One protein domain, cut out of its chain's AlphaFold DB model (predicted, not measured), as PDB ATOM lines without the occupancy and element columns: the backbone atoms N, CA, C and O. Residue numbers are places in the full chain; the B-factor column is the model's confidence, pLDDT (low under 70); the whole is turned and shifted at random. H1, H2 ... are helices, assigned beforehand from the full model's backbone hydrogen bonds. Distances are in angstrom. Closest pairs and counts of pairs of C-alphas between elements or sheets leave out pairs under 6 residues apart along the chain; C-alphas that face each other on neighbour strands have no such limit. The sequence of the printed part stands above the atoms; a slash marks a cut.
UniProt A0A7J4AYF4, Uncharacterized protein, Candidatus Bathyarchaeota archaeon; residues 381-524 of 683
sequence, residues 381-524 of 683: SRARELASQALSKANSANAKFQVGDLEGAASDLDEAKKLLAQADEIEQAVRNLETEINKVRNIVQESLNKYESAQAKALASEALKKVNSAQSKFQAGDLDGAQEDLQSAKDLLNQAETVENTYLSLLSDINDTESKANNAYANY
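What this domain is: This is residues 381 to 524 of the 683 residues of an uncharacterized protein of Candidatus Bathyarchaeota archaeon (UniProt A0A7J4AYF4). This is a long, thin rod of helices built as two helical hairpins set one past the other: short H1 folds back along residues 406 to 427 of long H2, and short H3 and long H4 make a second hairpin beside the later part of H2. There H2, H3 and H4 form a slender up-and-down bundle, and residues 505 to 524 stick out beyond it as a free arm. The printed part has 144 residues with four named helices, H1 to H4 in chain order, and no named strand; the class is all helix. It is extended, with a radius of gyration of the C-alphas of 27.9 A and spans of 107 by 21 by 17 A.

How they stand to each other: Begin at the hub, H2, residues 406 to 450. Its residues 406 to 427 touch H1, residues 381 to 403, closest at the C-alphas of Ala 397 and Ala 409, 4.0 A apart; this hairpin has a shallow tilt of 22 degrees, opposite ways. Residues 434 to 448 touch H3, residues 454 to 476, also a hairpin at 22 degrees; C-alphas 448 and 457 come closest, at 5.7 A. H4, residues 479 to 523, makes a hairpin with H3 at 12 degrees, closest at C-alphas 470 and 482, 4.0 A apart. H4 touches H2 with residues 479 to 493, the same way at 21 degrees; C-alphas 437 and 486 are closest, at 6.7 A. H1 is apart from H3 and H4. In H1, H2, H3 and H4 every O i to N i+4 pair is within hydrogen-bond range.

Where its parts are: Find C-alpha 406 at (18.158, 119.731, -10.309); H2 runs 65.6 A to C-alpha 450. H1 starts at (25.158, 116.526, 20.785) and spans 33.2 A, H3 33.0 A. H4 runs 66.2 A to C-alpha 523 at (32.610, 59.784, 70.626).

The domain as a whole: The C-alphas of Val 403 and Tyr 524, the two farthest apart, are 107.1 A apart. The three links are tight, the printed part has no cut, and no printed residue is under 70 in pLDDT.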
ATOM      1  N   SER A 381      24.802 115.217  21.349       88.19
ATOM      2  CA  SER A 381      25.158 116.526  20.785       88.19
ATOM      3  C   SER A 381      25.835 116.393  19.420       88.19
ATOM      4  O   SER A 381      25.505 117.139  18.499       88.19
ATOM      5  N   ARG A 382      26.718 115.399  19.254       88.81
ATOM      6  CA  ARG A 382      27.388 115.121  17.980       88.81
ATOM      7  C   ARG A 382      26.410 114.628  16.914       88.81
ATOM      8  O   ARG A 382      26.489 115.075  15.773       88.81
ATOM      9  N   ALA A 383      25.470 113.751  17.278       91.00
ATOM     10  CA  ALA A 383      24.440 113.299  16.343       91.00
ATOM     11  C   ALA A 383      23.506 114.453  15.938       91.00
ATOM     12  O   ALA A 383      23.207 114.611  14.758       91.00
ATOM     13  N   ARG A 384      23.112 115.323  16.884       93.50
ATOM     14  CA  ARG A 384      22.347 116.549  16.581       93.50
ATOM     15  C   ARG A 384      23.100 117.502  15.661       93.50
ATOM     16  O   ARG A 384      22.481 118.121  14.797       93.50
ATOM     17  N   GLU A 385      24.410 117.648  15.840       94.44
ATOM     18  CA  GLU A 385      25.245 118.486  14.978       94.44
ATOM     19  C   GLU A 385      25.224 117.969  13.533       94.44
ATOM     20  O   GLU A 385      24.935 118.734  12.612       94.44
ATOM     21  N   LEU A 386      25.437 116.665  13.334       95.50
ATOM     22  CA  LEU A 386      25.351 116.031  12.013       95.50
ATOM     23  C   LEU A 386      23.942 116.142  11.415       95.50
ATOM     24  O   LEU A 386      23.804 116.507  10.249       95.50
ATOM     25  N   ALA A 387      22.894 115.921  12.213       96.62
ATOM     26  CA  ALA A 387      21.511 116.116  11.782       96.62
ATOM     27  C   ALA A 387      21.224 117.580  11.391       96.62
ATOM     28  O   ALA A 387      20.502 117.835  10.428       96.62
ATOM     29  N   SER A 388      21.835 118.553  12.075       97.62
ATOM     30  CA  SER A 388      21.714 119.980  11.741       97.62
ATOM     31  C   SER A 388      22.412 120.309  10.420       97.62
ATOM     32  O   SER A 388      21.876 121.061   9.605       97.62
ATOM     33  N   GLN A 389      23.582 119.715  10.170       97.88
ATOM     34  CA  GLN A 389      24.271 119.825   8.881       97.88
ATOM     35  C   GLN A 389      23.442 119.179   7.760       97.88
ATOM     36  O   GLN A 389      23.260 119.794   6.706       97.88
ATOM     37  N   ALA A 390      22.858 118.000   8.007       97.88
ATOM     38  CA  ALA A 390      21.945 117.332   7.079       97.88
ATOM     39  C   ALA A 390      20.723 118.206   6.756       97.88
ATOM     40  O   ALA A 390      20.372 118.370   5.588       97.88
ATOM     41  N   LEU A 391      20.118 118.840   7.766       98.19
ATOM     42  CA  LEU A 391      19.000 119.768   7.590       98.19
ATOM     43  C   LEU A 391      19.394 120.987   6.745       98.19
ATOM     44  O   LEU A 391      18.651 121.394   5.849       98.19
ATOM     45  N   SER A 392      20.573 121.564   6.989       98.00
ATOM     46  CA  SER A 392      21.091 122.665   6.172       98.00
ATOM     47  C   SER A 392      21.240 122.252   4.704       98.00
ATOM     48  O   SER A 392      20.859 123.013   3.813       98.00
ATOM     49  N   LYS A 393      21.756 121.046   4.441       98.19
ATOM     50  CA  LYS A 393      21.904 120.503   3.084       98.19
ATOM     51  C   LYS A 393      20.556 120.209   2.427       98.19
ATOM     52  O   LYS A 393      20.355 120.607   1.287       98.19
ATOM     53  N   ALA A 394      19.591 119.648   3.154       97.19
ATOM     54  CA  ALA A 394      18.233 119.433   2.646       97.19
ATOM     55  C   ALA A 394      17.513 120.755   2.305       97.19
ATOM     56  O   ALA A 394      16.827 120.851   1.287       97.19
ATOM     57  N   ASN A 395      17.706 121.810   3.105       97.06
ATOM     58  CA  ASN A 395      17.190 123.147   2.790       97.06
ATOM     59  C   ASN A 395      17.860 123.753   1.546       97.06
ATOM     60  O   ASN A 395      17.173 124.363   0.726       97.06
ATOM     61  N   SER A 396      19.173 123.559   1.385       97.38
ATOM     62  CA  SER A 396      19.908 123.962   0.178       97.38
ATOM     63  C   SER A 396      19.409 123.211  -1.063       97.38
ATOM     64  O   SER A 396      19.107 123.842  -2.077       97.38
ATOM     65  N   ALA A 397      19.198 121.894  -0.955       96.44
ATOM     66  CA  ALA A 397      18.609 121.077  -2.011       96.44
ATOM     67  C   ALA A 397      17.226 121.599  -2.430       96.44
ATOM     68  O   ALA A 397      16.964 121.781  -3.618       96.44
ATOM     69  N   ASN A 398      16.364 121.922  -1.459       96.12
ATOM     70  CA  ASN A 398      15.051 122.506  -1.726       96.12
ATOM     71  C   ASN A 398      15.142 123.867  -2.438       96.12
ATOM     72  O   ASN A 398      14.398 124.122  -3.383       96.12
ATOM     73  N   ALA A 399      16.060 124.742  -2.015       95.06
ATOM     74  CA  ALA A 399      16.257 126.042  -2.656       95.06
ATOM     75  C   ALA A 399      16.720 125.893  -4.117       95.06
ATOM     76  O   ALA A 399      16.162 126.536  -5.006       95.06
ATOM     77  N   LYS A 400      17.683 124.998  -4.375       94.62
ATOM     78  CA  LYS A 400      18.170 124.674  -5.726       94.62
ATOM     79  C   LYS A 400      17.072 124.079  -6.609       94.62
ATOM     80  O   LYS A 400      16.896 124.514  -7.746       94.62
ATOM     81  N   PHE A 401      16.261 123.176  -6.060       92.50
ATOM     82  CA  PHE A 401      15.104 122.606  -6.751       92.50
ATOM     83  C   PHE A 401      14.105 123.689  -7.193       92.50
ATOM     84  O   PHE A 401      13.682 123.712  -8.353       92.50
ATOM     85  N   GLN A 402      13.785 124.640  -6.305       90.12
ATOM     86  CA  GLN A 402      12.864 125.745  -6.604       90.12
ATOM     87  C   GLN A 402      13.369 126.660  -7.730       90.12
ATOM     88  O   GLN A 402      12.565 127.108  -8.547       90.12
ATOM     89  N   VAL A 403      14.685 126.892  -7.826       89.94
ATOM     90  CA  VAL A 403      15.286 127.678  -8.924       89.94
ATOM     91  C   VAL A 403      15.611 126.848 -10.175       89.94
ATOM     92  O   VAL A 403      16.052 127.406 -11.174       89.94
ATOM     93  N   GLY A 404      15.350 125.535 -10.160       84.12
ATOM     94  CA  GLY A 404      15.519 124.640 -11.310       84.12
ATOM     95  C   GLY A 404      16.899 123.991 -11.463       84.12
ATOM     96  O   GLY A 404      17.114 123.304 -12.459       84.12
ATOM     97  N   ASP A 405      17.802 124.151 -10.494       87.44
ATOM     98  CA  ASP A 405      19.091 123.451 -10.443       87.44
ATOM     99  C   ASP A 405      18.903 122.034  -9.874       87.44
ATOM    100  O   ASP A 405      19.074 121.785  -8.679       87.44
ATOM    101  N   LEU A 406      18.472 121.101 -10.730       87.12
ATOM    102  CA  LEU A 406      18.158 119.731 -10.309       87.12
ATOM    103  C   LEU A 406      19.398 118.917  -9.931       87.12
ATOM    104  O   LEU A 406      19.343 118.129  -8.992       87.12
ATOM    105  N   GLU A 407      20.508 119.100 -10.647       86.69
ATOM    106  CA  GLU A 407      21.756 118.380 -10.380       86.69
ATOM    107  C   GLU A 407      22.357 118.831  -9.045       86.69
ATOM    108  O   GLU A 407      22.684 118.001  -8.191       86.69
ATOM    109  N   GLY A 408      22.400 120.145  -8.806       91.50
ATOM    110  CA  GLY A 408      22.824 120.691  -7.526       91.50
ATOM    111  C   GLY A 408      21.882 120.314  -6.380       91.50
ATOM    112  O   GLY A 408      22.360 120.068  -5.270       91.50
ATOM    113  N   ALA A 409      20.570 120.231  -6.627       94.19
ATOM    114  CA  ALA A 409      19.605 119.758  -5.636       94.19
ATOM    115  C   ALA A 409      19.825 118.282  -5.270       94.19
ATOM    116  O   ALA A 409      19.862 117.942  -4.088       94.19
ATOM    117  N   ALA A 410      20.020 117.412  -6.265       91.19
ATOM    118  CA  ALA A 410      20.282 115.990  -6.049       91.19
ATOM    119  C   ALA A 410      21.606 115.753  -5.302       91.19
ATOM    120  O   ALA A 410      21.663 114.919  -4.399       91.19
ATOM    121  N   SER A 411      22.652 116.519  -5.629       95.69
ATOM    122  CA  SER A 411      23.944 116.437  -4.945       95.69
ATOM    123  C   SER A 411      23.849 116.837  -3.467       95.69
ATOM    124  O   SER A 411      24.341 116.101  -2.611       95.69
ATOM    125  N   ASP A 412      23.187 117.955  -3.149       97.75
ATOM    126  CA  ASP A 412      22.996 118.385  -1.756       97.75
ATOM    127  C   ASP A 412      22.118 117.396  -0.973       97.75
ATOM    128  O   ASP A 412      22.354 117.149   0.211       97.75
ATOM    129  N   LEU A 413      21.112 116.807  -1.628       97.44
ATOM    130  CA  LEU A 413      20.252 115.786  -1.034       97.44
ATOM    131  C   LEU A 413      21.030 114.506  -0.685       97.44
ATOM    132  O   LEU A 413      20.812 113.939   0.386       97.44
ATOM    133  N   ASP A 414      21.933 114.042  -1.554       97.00
ATOM    134  CA  ASP A 414      22.788 112.876  -1.277       97.00
ATOM    135  C   ASP A 414      23.713 113.127  -0.075       97.00
ATOM    136  O   ASP A 414      23.845 112.283   0.817       97.00
ATOM    137  N   GLU A 415      24.292 114.326   0.010       97.25
ATOM    138  CA  GLU A 415      25.096 114.729   1.165       97.25
ATOM    139  C   GLU A 415      24.256 114.784   2.452       97.25
ATOM    140  O   GLU A 415      24.683 114.275   3.491       97.25
ATOM    141  N   ALA A 416      23.027 115.312   2.382       97.94
ATOM    142  CA  ALA A 416      22.094 115.305   3.506       97.94
ATOM    143  C   ALA A 416      21.773 113.878   3.984       97.94
ATOM    144  O   ALA A 416      21.807 113.613   5.187       97.94
ATOM    145  N   LYS A 417      21.515 112.941   3.058       97.88
ATOM    146  CA  LYS A 417      21.255 111.525   3.375       97.88
ATOM    147  C   LYS A 417      22.448 110.873   4.083       97.88
ATOM    148  O   LYS A 417      22.250 110.174   5.075       97.88
ATOM    149  N   LYS A 418      23.677 111.127   3.617       97.44
ATOM    150  CA  LYS A 418      24.913 110.608   4.234       97.44
ATOM    151  C   LYS A 418      25.113 111.124   5.658       97.44
ATOM    152  O   LYS A 418      25.375 110.333   6.559       97.44
ATOM    153  N   LEU A 419      24.962 112.432   5.863       97.38
ATOM    154  CA  LEU A 419      25.090 113.055   7.185       97.38
ATOM    155  C   LEU A 419      24.031 112.535   8.162       97.38
ATOM    156  O   LEU A 419      24.343 112.249   9.316       97.38
ATOM    157  N   LEU A 420      22.791 112.371   7.693       97.00
ATOM    158  CA  LEU A 420      21.711 111.829   8.508       97.00
ATOM    159  C   LEU A 420      21.980 110.368   8.898       97.00
ATOM    160  O   LEU A 420      21.836 110.028  10.062       97.00
ATOM    161  N   ALA A 421      22.458 109.529   7.974       96.75
ATOM    162  CA  ALA A 421      22.825 108.146   8.290       96.75
ATOM    163  C   ALA A 421      23.918 108.062   9.375       96.75
ATOM    164  O   ALA A 421      23.796 107.279  10.313       96.75
ATOM    165  N   GLN A 422      24.943 108.920   9.300       93.88
ATOM    166  CA  GLN A 422      25.975 109.004  10.340       93.88
ATOM    167  C   GLN A 422      25.405 109.458  11.692       93.88
ATOM    168  O   GLN A 422      25.821 108.964  12.740       93.88
ATOM    169  N   ALA A 423      24.451 110.394  11.689       93.69
ATOM    170  CA  ALA A 423      23.763 110.814  12.905       93.69
ATOM    171  C   ALA A 423      22.956 109.658  13.526       93.69
ATOM    172  O   ALA A 423      23.039 109.443  14.736       93.69
ATOM    173  N   ASP A 424      22.225 108.902  12.701       93.69
ATOM    174  CA  ASP A 424      21.408 107.753  13.112       93.69
ATOM    175  C   ASP A 424      22.275 106.660  13.773       93.69
ATOM    176  O   ASP A 424      21.911 106.128  14.824       93.69
ATOM    177  N   GLU A 425      23.451 106.360  13.210       92.31
ATOM    178  CA  GLU A 425      24.403 105.385  13.768       92.31
ATOM    179  C   GLU A 425      24.899 105.781  15.168       92.31
ATOM    180  O   GLU A 425      24.906 104.956  16.089       92.31
ATOM    181  N   ILE A 426      25.276 107.051  15.353       89.56
ATOM    182  CA  ILE A 426      25.726 107.569  16.654       89.56
ATOM    183  C   ILE A 426      24.584 107.514  17.670       89.56
ATOM    184  O   ILE A 426      24.781 107.070  18.803       89.56
ATOM    185  N   GLU A 427      23.383 107.943  17.285       92.06
ATOM    186  CA  GLU A 427      22.218 107.929  18.170       92.06
ATOM    187  C   GLU A 427      21.847 106.501  18.599       92.06
ATOM    188  O   GLU A 427      21.526 106.260  19.766       92.06
ATOM    189  N   GLN A 428      21.947 105.527  17.692       92.00
ATOM    190  CA  GLN A 428      21.713 104.125  18.024       92.00
ATOM    191  C   GLN A 428      22.741 103.599  19.036       92.00
ATOM    192  O   GLN A 428      22.369 102.896  19.980       92.00
ATOM    193  N   ALA A 429      24.021 103.956  18.882       88.44
ATOM    194  CA  ALA A 429      25.060 103.595  19.845       88.44
ATOM    195  C   ALA A 429      24.774 104.179  21.241       88.44
ATOM    196  O   ALA A 429      24.898 103.473  22.244       88.44
ATOM    197  N   VAL A 430      24.300 105.427  21.308       89.75
ATOM    198  CA  VAL A 430      23.899 106.087  22.561       89.75
ATOM    199  C   VAL A 430      22.736 105.366  23.243       89.75
ATOM    200  O   VAL A 430      22.812 105.078  24.438       89.75
ATOM    201  N   ARG A 431      21.688 104.984  22.503       91.25
ATOM    202  CA  ARG A 431      20.546 104.233  23.066       91.25
ATOM    203  C   ARG A 431      20.943 102.851  23.587       91.25
ATOM    204  O   ARG A 431      20.441 102.399  24.620       91.25
ATOM    205  N   ASN A 432      21.862 102.183  22.891       92.06
ATOM    206  CA  ASN A 432      22.399 100.899  23.331       92.06
ATOM    207  C   ASN A 432      23.187 101.052  24.641       92.06
ATOM    208  O   ASN A 432      23.005 100.248  25.557       92.06
ATOM    209  N   LEU A 433      24.009 102.102  24.757       92.25
ATOM    210  CA  LEU A 433      24.766 102.395  25.975       92.25
ATOM    211  C   LEU A 433      23.839 102.690  27.163       92.25
ATOM    212  O   LEU A 433      24.041 102.128  28.237       92.25
ATOM    213  N   GLU A 434      22.785 103.489  26.976       93.38
ATOM    214  CA  GLU A 434      21.786 103.756  28.023       93.38
ATOM    215  C   GLU A 434      21.124 102.468  28.534       93.38
ATOM    216  O   GLU A 434      20.988 102.241  29.741       93.38
ATOM    217  N   THR A 435      20.746 101.588  27.603       94.50
ATOM    218  CA  THR A 435      20.140 100.290  27.916       94.50
ATOM    219  C   THR A 435      21.096  99.415  28.727       94.50
ATOM    220  O   THR A 435      20.696  98.826  29.734       94.50
ATOM    221  N   GLU A 436      22.368  99.355  28.331       95.44
ATOM    222  CA  GLU A 436      23.398  98.601  29.049       95.44
ATOM    223  C   GLU A 436      23.677  99.175  30.445       95.44
ATOM    224  O   GLU A 436      23.758  98.403  31.402       95.44
ATOM    225  N   ILE A 437      23.740 100.504  30.610       94.94
ATOM    226  CA  ILE A 437      23.873 101.143  31.931       94.94
ATOM    227  C   ILE A 437      22.721 100.712  32.851       94.94
ATOM    228  O   ILE A 437      22.957 100.295  33.989       94.94
ATOM    229  N   ASN A 438      21.479 100.759  32.363       94.56
ATOM    230  CA  ASN A 438      20.300 100.371  33.141       94.56
ATOM    231  C   ASN A 438      20.304  98.879  33.509       94.56
ATOM    232  O   ASN A 438      19.987  98.517  34.642       94.56
ATOM    233  N   LYS A 439      20.709  98.012  32.578       96.81
ATOM    234  CA  LYS A 439      20.840  96.573  32.823       96.81
ATOM    235  C   LYS A 439      21.878  96.276  33.906       96.81
ATOM    236  O   LYS A 439      21.576  95.544  34.846       96.81
ATOM    237  N   VAL A 440      23.072  96.863  33.810       96.31
ATOM    238  CA  VAL A 440      24.130  96.676  34.816       96.31
ATOM    239  C   VAL A 440      23.695  97.235  36.171       96.31
ATOM    240  O   VAL A 440      23.939  96.588  37.186       96.31
ATOM    241  N   ARG A 441      22.979  98.370  36.209       97.12
ATOM    242  CA  ARG A 441      22.398  98.905  37.454       97.12
ATOM    243  C   ARG A 441      21.522  97.877  38.166       97.12
ATOM    244  O   ARG A 441      21.686  97.676  39.366       97.12
ATOM    245  N   ASN A 442      20.617  97.232  37.432       96.00
ATOM    246  CA  ASN A 442      19.709  96.237  38.001       96.00
ATOM    247  C   ASN A 442      20.479  95.030  38.548       96.00
ATOM    248  O   ASN A 442      20.239  94.633  39.682       96.00
ATOM    249  N   ILE A 443      21.458  94.519  37.791       97.19
ATOM    250  CA  ILE A 443      22.302  93.400  38.233       97.19
ATOM    251  C   ILE A 443      23.051  93.762  39.521       97.19
ATOM    252  O   ILE A 443      23.041  92.994  40.478       97.19
ATOM    253  N   VAL A 444      23.667  94.948  39.584       96.25
ATOM    254  CA  VAL A 444      24.374  95.407  40.790       96.25
ATOM    255  C   VAL A 444      23.423  95.485  41.991       96.25
ATOM    256  O   VAL A 444      23.782  95.062  43.091       96.25
ATOM    257  N   GLN A 445      22.202  95.990  41.794       95.62
ATOM    258  CA  GLN A 445      21.208  96.102  42.860       95.62
ATOM    259  C   GLN A 445      20.714  94.732  43.353       95.62
ATOM    260  O   GLN A 445      20.534  94.543  44.557       95.62
ATOM    261  N   GLU A 446      20.517  93.775  42.445       95.62
ATOM    262  CA  GLU A 446      20.187  92.386  42.780       95.62
ATOM    263  C   GLU A 446      21.325  91.717  43.558       95.62
ATOM    264  O   GLU A 446      21.082  91.115  44.606       95.62
ATOM    265  N   SER A 447      22.572  91.885  43.108       95.19
ATOM    266  CA  SER A 447      23.760  91.370  43.792       95.19
ATOM    267  C   SER A 447      23.906  91.924  45.208       95.19
ATOM    268  O   SER A 447      24.167  91.162  46.134       95.19
ATOM    269  N   LEU A 448      23.664  93.223  45.419       94.44
ATOM    270  CA  LEU A 448      23.693  93.833  46.757       94.44
ATOM    271  C   LEU A 448      22.697  93.193  47.732       94.44
ATOM    272  O   LEU A 448      23.000  93.059  48.919       94.44
ATOM    273  N   ASN A 449      21.527  92.795  47.232       93.75
ATOM    274  CA  ASN A 449      20.503  92.126  48.031       93.75
ATOM    275  C   ASN A 449      20.828  90.645  48.270       93.75
ATOM    276  O   ASN A 449      20.444  90.101  49.303       93.75
ATOM    277  N   LYS A 450      21.500  90.000  47.309       95.25
ATOM    278  CA  LYS A 450      21.796  88.564  47.322       95.25
ATOM    279  C   LYS A 450      23.037  88.210  48.135       95.25
ATOM    280  O   LYS A 450      23.021  87.181  48.796       95.25
ATOM    281  N   TYR A 451      24.108  88.995  48.033       97.06
ATOM    282  CA  TYR A 451      25.388  88.635  48.640       97.06
ATOM    283  C   TYR A 451      25.286  88.557  50.167       97.06
ATOM    284  O   TYR A 451      24.559  89.326  50.799       97.06
ATOM    285  N   GLU A 452      26.032  87.641  50.768       93.31
ATOM    286  CA  GLU A 452      26.153  87.465  52.212       93.31
ATOM    287  C   GLU A 452      27.481  88.042  52.722       93.31
ATOM    288  O   GLU A 452      27.505  88.665  53.786       93.31
ATOM    289  N   SER A 453      28.553  87.955  51.926       94.12
ATOM    290  CA  SER A 453      29.868  88.503  52.265       94.12
ATOM    291  C   SER A 453      29.855  90.032  52.344       94.12
ATOM    292  O   SER A 453      29.486  90.737  51.397       94.12
ATOM    293  N   ALA A 454      30.344  90.576  53.463       91.62
ATOM    294  CA  ALA A 454      30.514  92.018  53.641       91.62
ATOM    295  C   ALA A 454      31.488  92.617  52.608       91.62
ATOM    296  O   ALA A 454      31.249  93.707  52.084       91.62
ATOM    297  N   GLN A 455      32.552  91.884  52.264       93.25
ATOM    298  CA  GLN A 455      33.532  92.309  51.267       93.25
ATOM    299  C   GLN A 455      32.934  92.305  49.851       93.25
ATOM    300  O   GLN A 455      33.131  93.267  49.105       93.25
ATOM    301  N   ALA A 456      32.140  91.285  49.495       94.75
ATOM    302  CA  ALA A 456      31.427  91.256  48.214       94.75
ATOM    303  C   ALA A 456      30.421  92.415  48.105       94.75
ATOM    304  O   ALA A 456      30.365  93.099  47.081       94.75
ATOM    305  N   LYS A 457      29.679  92.717  49.181       95.56
ATOM    306  CA  LYS A 457      28.781  93.887  49.235       95.56
ATOM    307  C   LYS A 457      29.515  95.211  49.071       95.56
ATOM    308  O   LYS A 457      28.991  96.110  48.411       95.56
ATOM    309  N   ALA A 458      30.703  95.353  49.655       95.19
ATOM    310  CA  ALA A 458      31.510  96.560  49.508       95.19
ATOM    311  C   ALA A 458      31.925  96.778  48.041       95.19
ATOM    312  O   ALA A 458      31.742  97.876  47.513       95.19
ATOM    313  N   LEU A 459      32.384  95.723  47.359       97.12
ATOM    314  CA  LEU A 459      32.720  95.765  45.930       97.12
ATOM    315  C   LEU A 459      31.493  96.057  45.053       97.12
ATOM    316  O   LEU A 459      31.554  96.930  44.187       97.12
ATOM    317  N   ALA A 460      30.354  95.406  45.311       97.31
ATOM    318  CA  ALA A 460      29.103  95.678  44.598       97.31
ATOM    319  C   ALA A 460      28.599  97.118  44.831       97.31
ATOM    320  O   ALA A 460      28.079  97.757  43.918       97.31
ATOM    321  N   SER A 461      28.805  97.674  46.028       97.25
ATOM    322  CA  SER A 461      28.471  99.072  46.330       97.25
ATOM    323  C   SER A 461      29.355 100.044  45.550       97.25
ATOM    324  O   SER A 461      28.871 101.066  45.061       97.25
ATOM    325  N   GLU A 462      30.643  99.731  45.395       97.38
ATOM    326  CA  GLU A 462      31.557 100.517  44.563       97.38
ATOM    327  C   GLU A 462      31.191 100.412  43.073       97.38
ATOM    328  O   GLU A 462      31.167 101.427  42.371       97.38
ATOM    329  N   ALA A 463      30.784  99.225  42.607       97.62
ATOM    330  CA  ALA A 463      30.237  99.038  41.264       97.62
ATOM    331  C   ALA A 463      28.995  99.918  41.034       97.62
ATOM    332  O   ALA A 463      28.878 100.556  39.989       97.62
ATOM    333  N   LEU A 464      28.099 100.041  42.023       97.69
ATOM    334  CA  LEU A 464      26.919 100.909  41.919       97.69
ATOM    335  C   LEU A 464      27.301 102.386  41.769       97.69
ATOM    336  O   LEU A 464      26.710 103.099  40.955       97.69
ATOM    337  N   LYS A 465      28.314 102.856  42.510       97.62
ATOM    338  CA  LYS A 465      28.840 104.219  42.339       97.62
ATOM    339  C   LYS A 465      29.371 104.428  40.925       97.62
ATOM    340  O   LYS A 465      29.088 105.463  40.323       97.62
ATOM    341  N   LYS A 466      30.081 103.439  40.371       98.06
ATOM    342  CA  LYS A 466      30.573 103.474  38.990       98.06
ATOM    343  C   LYS A 466      29.443 103.507  37.962       98.06
ATOM    344  O   LYS A 466      29.488 104.338  37.063       98.06
ATOM    345  N   VAL A 467      28.371 102.735  38.146       97.50
ATOM    346  CA  VAL A 467      27.165 102.818  37.298       97.50
ATOM    347  C   VAL A 467      26.498 104.199  37.371       97.50
ATOM    348  O   VAL A 467      26.064 104.735  36.353       97.50
ATOM    349  N   ASN A 468      26.415 104.803  38.558       96.00
ATOM    350  CA  ASN A 468      25.845 106.146  38.718       96.00
ATOM    351  C   ASN A 468      26.736 107.234  38.094       96.00
ATOM    352  O   ASN A 468      26.225 108.187  37.502       96.00
ATOM    353  N   SER A 469      28.060 107.067  38.174       96.69
ATOM    354  CA  SER A 469      29.029 107.905  37.460       96.69
ATOM    355  C   SER A 469      28.852 107.776  35.945       96.69
ATOM    356  O   SER A 469      28.693 108.789  35.267       96.69
ATOM    357  N   ALA A 470      28.746 106.545  35.427       95.69
ATOM    358  CA  ALA A 470      28.483 106.279  34.015       95.69
ATOM    359  C   ALA A 470      27.183 106.945  33.537       95.69
ATOM    360  O   ALA A 470      27.175 107.601  32.501       95.69
ATOM    361  N   GLN A 471      26.102 106.859  34.319       94.00
ATOM    362  CA  GLN A 471      24.840 107.541  34.010       94.00
ATOM    363  C   GLN A 471      24.991 109.065  33.966       94.00
ATOM    364  O   GLN A 471      24.430 109.714  33.087       94.00
ATOM    365  N   SER A 472      25.733 109.637  34.915       90.75
ATOM    366  CA  SER A 472      25.942 111.086  34.992       90.75
ATOM    367  C   SER A 472      26.765 111.584  33.803       90.75
ATOM    368  O   SER A 472      26.404 112.577  33.176       90.75
ATOM    369  N   LYS A 473      27.833 110.861  33.444       92.19
ATOM    370  CA  LYS A 473      28.655 111.142  32.259       92.19
ATOM    371  C   LYS A 473      27.866 110.984  30.962       92.19
ATOM    372  O   LYS A 473      27.915 111.870  30.117       92.19
ATOM    373  N   PHE A 474      27.049 109.934  30.859       89.44
ATOM    374  CA  PHE A 474      26.131 109.725  29.740       89.44
ATOM    375  C   PHE A 474      25.178 110.916  29.564       89.44
ATOM    376  O   PHE A 474      25.067 111.465  28.471       89.44
ATOM    377  N   GLN A 475      24.546 111.377  30.649       84.50
ATOM    378  CA  GLN A 475      23.664 112.552  30.632       84.50
ATOM    379  C   GLN A 475      24.406 113.857  30.308       84.50
ATOM    380  O   GLN A 475      23.815 114.767  29.729       84.50
ATOM    381  N   ALA A 476      25.692 113.948  30.656       82.25
ATOM    382  CA  ALA A 476      26.564 115.064  30.299       82.25
ATOM    383  C   ALA A 476      27.116 114.983  28.858       82.25
ATOM    384  O   ALA A 476      27.745 115.936  28.401       82.25
ATOM    385  N   GLY A 477      26.879 113.880  28.137       80.44
ATOM    386  CA  GLY A 477      27.377 113.646  26.778       80.44
ATOM    387  C   GLY A 477      28.808 113.097  26.691       80.44
ATOM    388  O   GLY A 477      29.334 112.972  25.588       80.44
ATOM    389  N   ASP A 478      29.431 112.748  27.817       87.44
ATOM    390  CA  ASP A 478      30.735 112.073  27.881       87.44
ATOM    391  C   ASP A 478      30.545 110.557  27.711       87.44
ATOM    392  O   ASP A 478      30.448 109.802  28.682       87.44
ATOM    393  N   LEU A 479      30.404 110.118  26.456       88.19
ATOM    394  CA  LEU A 479      30.105 108.722  26.119       88.19
ATOM    395  C   LEU A 479      31.279 107.784  26.420       88.19
ATOM    396  O   LEU A 479      31.063 106.712  26.984       88.19
ATOM    397  N   ASP A 480      32.505 108.203  26.100       88.75
ATOM    398  CA  ASP A 480      33.713 107.411  26.349       88.75
ATOM    399  C   ASP A 480      33.924 107.231  27.856       88.75
ATOM    400  O   ASP A 480      34.052 106.105  28.344       88.75
ATOM    401  N   GLY A 481      33.836 108.319  28.628       92.50
ATOM    402  CA  GLY A 481      33.947 108.254  30.079       92.50
ATOM    403  C   GLY A 481      32.805 107.472  30.733       92.50
ATOM    404  O   GLY A 481      33.023 106.839  31.772       92.50
ATOM    405  N   ALA A 482      31.596 107.494  30.157       93.31
ATOM    406  CA  ALA A 482      30.487 106.656  30.608       93.31
ATOM    407  C   ALA A 482      30.759 105.167  30.355       93.31
ATOM    408  O   ALA A 482      30.491 104.335  31.223       93.31
ATOM    409  N   GLN A 483      31.318 104.829  29.194       93.94
ATOM    410  CA  GLN A 483      31.665 103.459  28.836       93.94
ATOM    411  C   GLN A 483      32.811 102.910  29.701       93.94
ATOM    412  O   GLN A 483      32.728 101.771  30.164       93.94
ATOM    413  N   GLU A 484      33.828 103.720  30.002       95.50
ATOM    414  CA  GLU A 484      34.917 103.366  30.925       95.50
ATOM    415  C   GLU A 484      34.421 103.088  32.353       95.50
ATOM    416  O   GLU A 484      34.802 102.087  32.973       95.50
ATOM    417  N   ASP A 485      33.541 103.941  32.890       97.81
ATOM    418  CA  ASP A 485      32.963 103.723  34.221       97.81
ATOM    419  C   ASP A 485      32.021 102.512  34.240       97.81
ATOM    420  O   ASP A 485      32.007 101.763  35.221       97.81
ATOM    421  N   LEU A 486      31.273 102.267  33.158       97.31
ATOM    422  CA  LEU A 486      30.438 101.074  33.031       97.31
ATOM    423  C   LEU A 486      31.284  99.795  32.998       97.31
ATOM    424  O   LEU A 486      30.925  98.811  33.645       97.31
ATOM    425  N   GLN A 487      32.415  99.802  32.284       97.38
ATOM    426  CA  GLN A 487      33.344  98.672  32.274       97.38
ATOM    427  C   GLN A 487      33.964  98.455  33.659       97.38
ATOM    428  O   GLN A 487      33.959  97.334  34.162       97.38
ATOM    429  N   SER A 488      34.378  99.533  34.330       97.44
ATOM    430  CA  SER A 488      34.876  99.473  35.709       97.44
ATOM    431  C   SER A 488      33.845  98.863  36.669       97.44
ATOM    432  O   SER A 488      34.198  98.080  37.550       97.44
ATOM    433  N   ALA A 489      32.556  99.185  36.500       97.81
ATOM    434  CA  ALA A 489      31.482  98.582  37.286       97.81
ATOM    435  C   ALA A 489      31.340  97.072  37.029       97.81
ATOM    436  O   ALA A 489      31.167  96.311  37.981       97.81
ATOM    437  N   LYS A 490      31.430  96.636  35.764       97.75
ATOM    438  CA  LYS A 490      31.393  95.211  35.388       97.75
ATOM    439  C   LYS A 490      32.560  94.442  36.018       97.75
ATOM    440  O   LYS A 490      32.347  93.370  36.581       97.75
ATOM    441  N   ASP A 491      33.762  95.010  35.998       97.44
ATOM    442  CA  ASP A 491      34.951  94.379  36.580       97.44
ATOM    443  C   ASP A 491      34.837  94.241  38.109       97.44
ATOM    444  O   ASP A 491      35.150  93.184  38.659       97.44
ATOM    445  N   LEU A 492      34.329  95.271  38.797       97.75
ATOM    446  CA  LEU A 492      34.058  95.228  40.240       97.75
ATOM    447  C   LEU A 492      32.984  94.195  40.602       97.75
ATOM    448  O   LEU A 492      33.112  93.509  41.616       97.75
ATOM    449  N   LEU A 493      31.944  94.055  39.777       97.00
ATOM    450  CA  LEU A 493      30.894  93.057  39.979       97.00
ATOM    451  C   LEU A 493      31.446  91.626  39.863       97.00
ATOM    452  O   LEU A 493      31.157  90.794  40.720       97.00
ATOM    453  N   ASN A 494      32.292  91.357  38.864       97.06
ATOM    454  CA  ASN A 494      32.948  90.053  38.701       97.06
ATOM    455  C   ASN A 494      33.862  89.717  39.897       97.06
ATOM    456  O   ASN A 494      33.919  88.573  40.356       97.06
ATOM    457  N   GLN A 495      34.566  90.720  40.435       95.88
ATOM    458  CA  GLN A 495      35.362  90.555  41.656       95.88
ATOM    459  C   GLN A 495      34.471  90.253  42.868       95.88
ATOM    460  O   GLN A 495      34.774  89.339  43.633       95.88
ATOM    461  N   ALA A 496      33.353  90.970  43.020       96.38
ATOM    462  CA  ALA A 496      32.394  90.743  44.097       96.38
ATOM    463  C   ALA A 496      31.815  89.319  44.062       96.38
ATOM    464  O   ALA A 496      31.777  88.650  45.092       96.38
ATOM    465  N   GLU A 497      31.437  88.828  42.879       96.38
ATOM    466  CA  GLU A 497      30.948  87.459  42.690       96.38
ATOM    467  C   GLU A 497      32.002  86.408  43.071       96.38
ATOM    468  O   GLU A 497      31.692  85.417  43.733       96.38
ATOM    469  N   THR A 498      33.268  86.641  42.721       95.62
ATOM    470  CA  THR A 498      34.379  85.751  43.093       95.62
ATOM    471  C   THR A 498      34.570  85.674  44.613       95.62
ATOM    472  O   THR A 498      34.755  84.585  45.170       95.62
ATOM    473  N   VAL A 499      34.492  86.821  45.293       94.94
ATOM    474  CA  VAL A 499      34.587  86.920  46.758       94.94
ATOM    475  C   VAL A 499      33.408  86.214  47.430       94.94
ATOM    476  O   VAL A 499      33.614  85.444  48.367       94.94
ATOM    477  N   GLU A 500      32.189  86.421  46.932       96.31
ATOM    478  CA  GLU A 500      30.981  85.772  47.451       96.31
ATOM    479  C   GLU A 500      31.055  84.245  47.328       96.31
ATOM    480  O   GLU A 500      30.801  83.525  48.291       96.31
ATOM    481  N   ASN A 501      31.455  83.734  46.163       95.38
ATOM    482  CA  ASN A 501      31.564  82.292  45.947       95.38
ATOM    483  C   ASN A 501      32.613  81.656  46.872       95.38
ATOM    484  O   ASN A 501      32.384  80.576  47.418       95.38
ATOM    485  N   THR A 502      33.738  82.344  47.100       95.00
ATOM    486  CA  THR A 502      34.754  81.908  48.072       95.00
ATOM    487  C   THR A 502      34.192  81.895  49.495       95.00
ATOM    488  O   THR A 502      34.374  80.913  50.214       95.00
ATOM    489  N   TYR A 503      33.464  82.944  49.889       96.50
ATOM    490  CA  TYR A 503      32.810  83.038  51.195       96.50
ATOM    491  C   TYR A 503      31.831  81.878  51.432       96.50
ATOM    492  O   TYR A 503      31.940  81.181  52.440       96.50
ATOM    493  N   LEU A 504      30.922  81.620  50.486       95.19
ATOM    494  CA  LEU A 504      29.928  80.546  50.594       95.19
ATOM    495  C   LEU A 504      30.581  79.158  50.645       95.19
ATOM    496  O   LEU A 504      30.152  78.299  51.419       95.19
ATOM    497  N   SER A 505      31.645  78.945  49.863       96.19
ATOM    498  CA  SER A 505      32.423  77.703  49.910       96.19
ATOM    499  C   SER A 505      33.064  77.494  51.283       96.19
ATOM    500  O   SER A 505      32.948  76.409  51.847       96.19
ATOM    501  N   LEU A 506      33.707  78.525  51.843       95.38
ATOM    502  CA  LEU A 506      34.328  78.461  53.169       95.38
ATOM    503  C   LEU A 506      33.296  78.240  54.276       95.38
ATOM    504  O   LEU A 506      33.529  77.432  55.170       95.38
ATOM    505  N   LEU A 507      32.142  78.909  54.204       95.25
ATOM    506  CA  LEU A 507      31.052  78.730  55.161       95.25
ATOM    507  C   LEU A 507      30.542  77.281  55.170       95.25
ATOM    508  O   LEU A 507      30.365  76.685  56.233       95.25
ATOM    509  N   SER A 508      30.338  76.701  53.983       95.62
ATOM    510  CA  SER A 508      29.962  75.293  53.833       95.62
ATOM    511  C   SER A 508      31.014  74.361  54.445       95.62
ATOM    512  O   SER A 508      30.679  73.459  55.214       95.62
ATOM    513  N   ASP A 509      32.288  74.605  54.147       95.38
ATOM    514  CA  ASP A 509      33.417  73.824  54.653       95.38
ATOM    515  C   ASP A 509      33.569  73.902  56.182       95.38
ATOM    516  O   ASP A 509      33.875  72.895  56.832       95.38
ATOM    517  N   ILE A 510      33.341  75.081  56.769       95.62
ATOM    518  CA  ILE A 510      33.306  75.286  58.221       95.62
ATOM    519  C   ILE A 510      32.200  74.437  58.839       95.62
ATOM    520  O   ILE A 510      32.468  73.714  59.794       95.62
ATOM    521  N   ASN A 511      30.982  74.489  58.292       94.69
ATOM    522  CA  ASN A 511      29.840  73.748  58.829       94.69
ATOM    523  C   ASN A 511      30.063  72.225  58.775       94.69
ATOM    524  O   ASN A 511      29.756  71.518  59.737       94.69
ATOM    525  N   ASP A 512      30.636  71.708  57.682       95.56
ATOM    526  CA  ASP A 512      30.997  70.286  57.570       95.56
ATOM    527  C   ASP A 512      32.089  69.893  58.580       95.56
ATOM    528  O   ASP A 512      31.967  68.892  59.295       95.56
ATOM    529  N   THR A 513      33.140  70.710  58.695       94.69
ATOM    530  CA  THR A 513      34.258  70.452  59.617       94.69
ATOM    531  C   THR A 513      33.811  70.541  61.078       94.69
ATOM    532  O   THR A 513      34.212  69.716  61.899       94.69
ATOM    533  N   GLU A 514      32.924  71.478  61.407       95.69
ATOM    534  CA  GLU A 514      32.298  71.597  62.723       95.69
ATOM    535  C   GLU A 514      31.447  70.377  63.069       95.69
ATOM    536  O   GLU A 514      31.563  69.836  64.169       95.69
ATOM    537  N   SER A 515      30.624  69.905  62.132       94.38
ATOM    538  CA  SER A 515      29.824  68.694  62.318       94.38
ATOM    539  C   SER A 515      30.709  67.477  62.625       94.38
ATOM    540  O   SER A 515      30.457  66.741  63.585       94.38
ATOM    541  N   LYS A 516      31.810  67.311  61.877       93.81
ATOM    542  CA  LYS A 516      32.815  66.260  62.118       93.81
ATOM    543  C   LYS A 516      33.480  66.401  63.485       93.81
ATOM    544  O   LYS A 516      33.574  65.413  64.212       93.81
ATOM    545  N   ALA A 517      33.887  67.612  63.862       93.56
ATOM    546  CA  ALA A 517      34.505  67.881  65.157       93.56
ATOM    547  C   ALA A 517      33.553  67.595  66.326       93.56
ATOM    548  O   ALA A 517      33.941  66.933  67.285       93.56
ATOM    549  N   ASN A 518      32.291  68.019  66.229       92.19
ATOM    550  CA  ASN A 518      31.272  67.754  67.246       92.19
ATOM    551  C   ASN A 518      30.989  66.252  67.397       92.19
ATOM    552  O   ASN A 518      30.853  65.759  68.516       92.19
ATOM    553  N   ASN A 519      30.951  65.505  66.290       92.38
ATOM    554  CA  ASN A 519      30.801  64.051  66.320       92.38
ATOM    555  C   ASN A 519      32.012  63.368  66.988       92.38
ATOM    556  O   ASN A 519      31.838  62.544  67.888       92.38
ATOM    557  N   ALA A 520      33.234  63.765  66.619       89.75
ATOM    558  CA  ALA A 520      34.455  63.279  67.261       89.75
ATOM    559  C   ALA A 520      34.476  63.611  68.766       89.75
ATOM    560  O   ALA A 520      34.845  62.775  69.588       89.75
ATOM    561  N   TYR A 521      33.996  64.796  69.155       89.94
ATOM    562  CA  TYR A 521      33.910  65.205  70.558       89.94
ATOM    563  C   TYR A 521      32.864  64.410  71.350       89.94
ATOM    564  O   TYR A 521      33.025  64.195  72.548       89.94
ATOM    565  N   ALA A 522      31.785  63.952  70.717       89.06
ATOM    566  CA  ALA A 522      30.797  63.101  71.377       89.06
ATOM    567  C   ALA A 522      31.304  61.661  71.587       89.06
ATOM    568  O   ALA A 522      30.878  60.996  72.529       89.06
ATOM    569  N   ASN A 523      32.211  61.191  70.722       88.12
ATOM    570  CA  ASN A 523      32.610  59.784  70.626       88.12
ATOM    571  C   ASN A 523      34.085  59.504  70.965       88.12
ATOM    572  O   ASN A 523      34.540  58.376  70.766       88.12
ATOM    573  N   TYR A 524      34.830  60.489  71.482       87.12
ATOM    574  CA  TYR A 524      36.266  60.340  71.727       87.12
ATOM    575  C   TYR A 524      36.592  59.172  72.669       87.12
ATOM    576  O   TYR A 524      35.860  58.848  73.611       87.12
TER     577      TYR A 524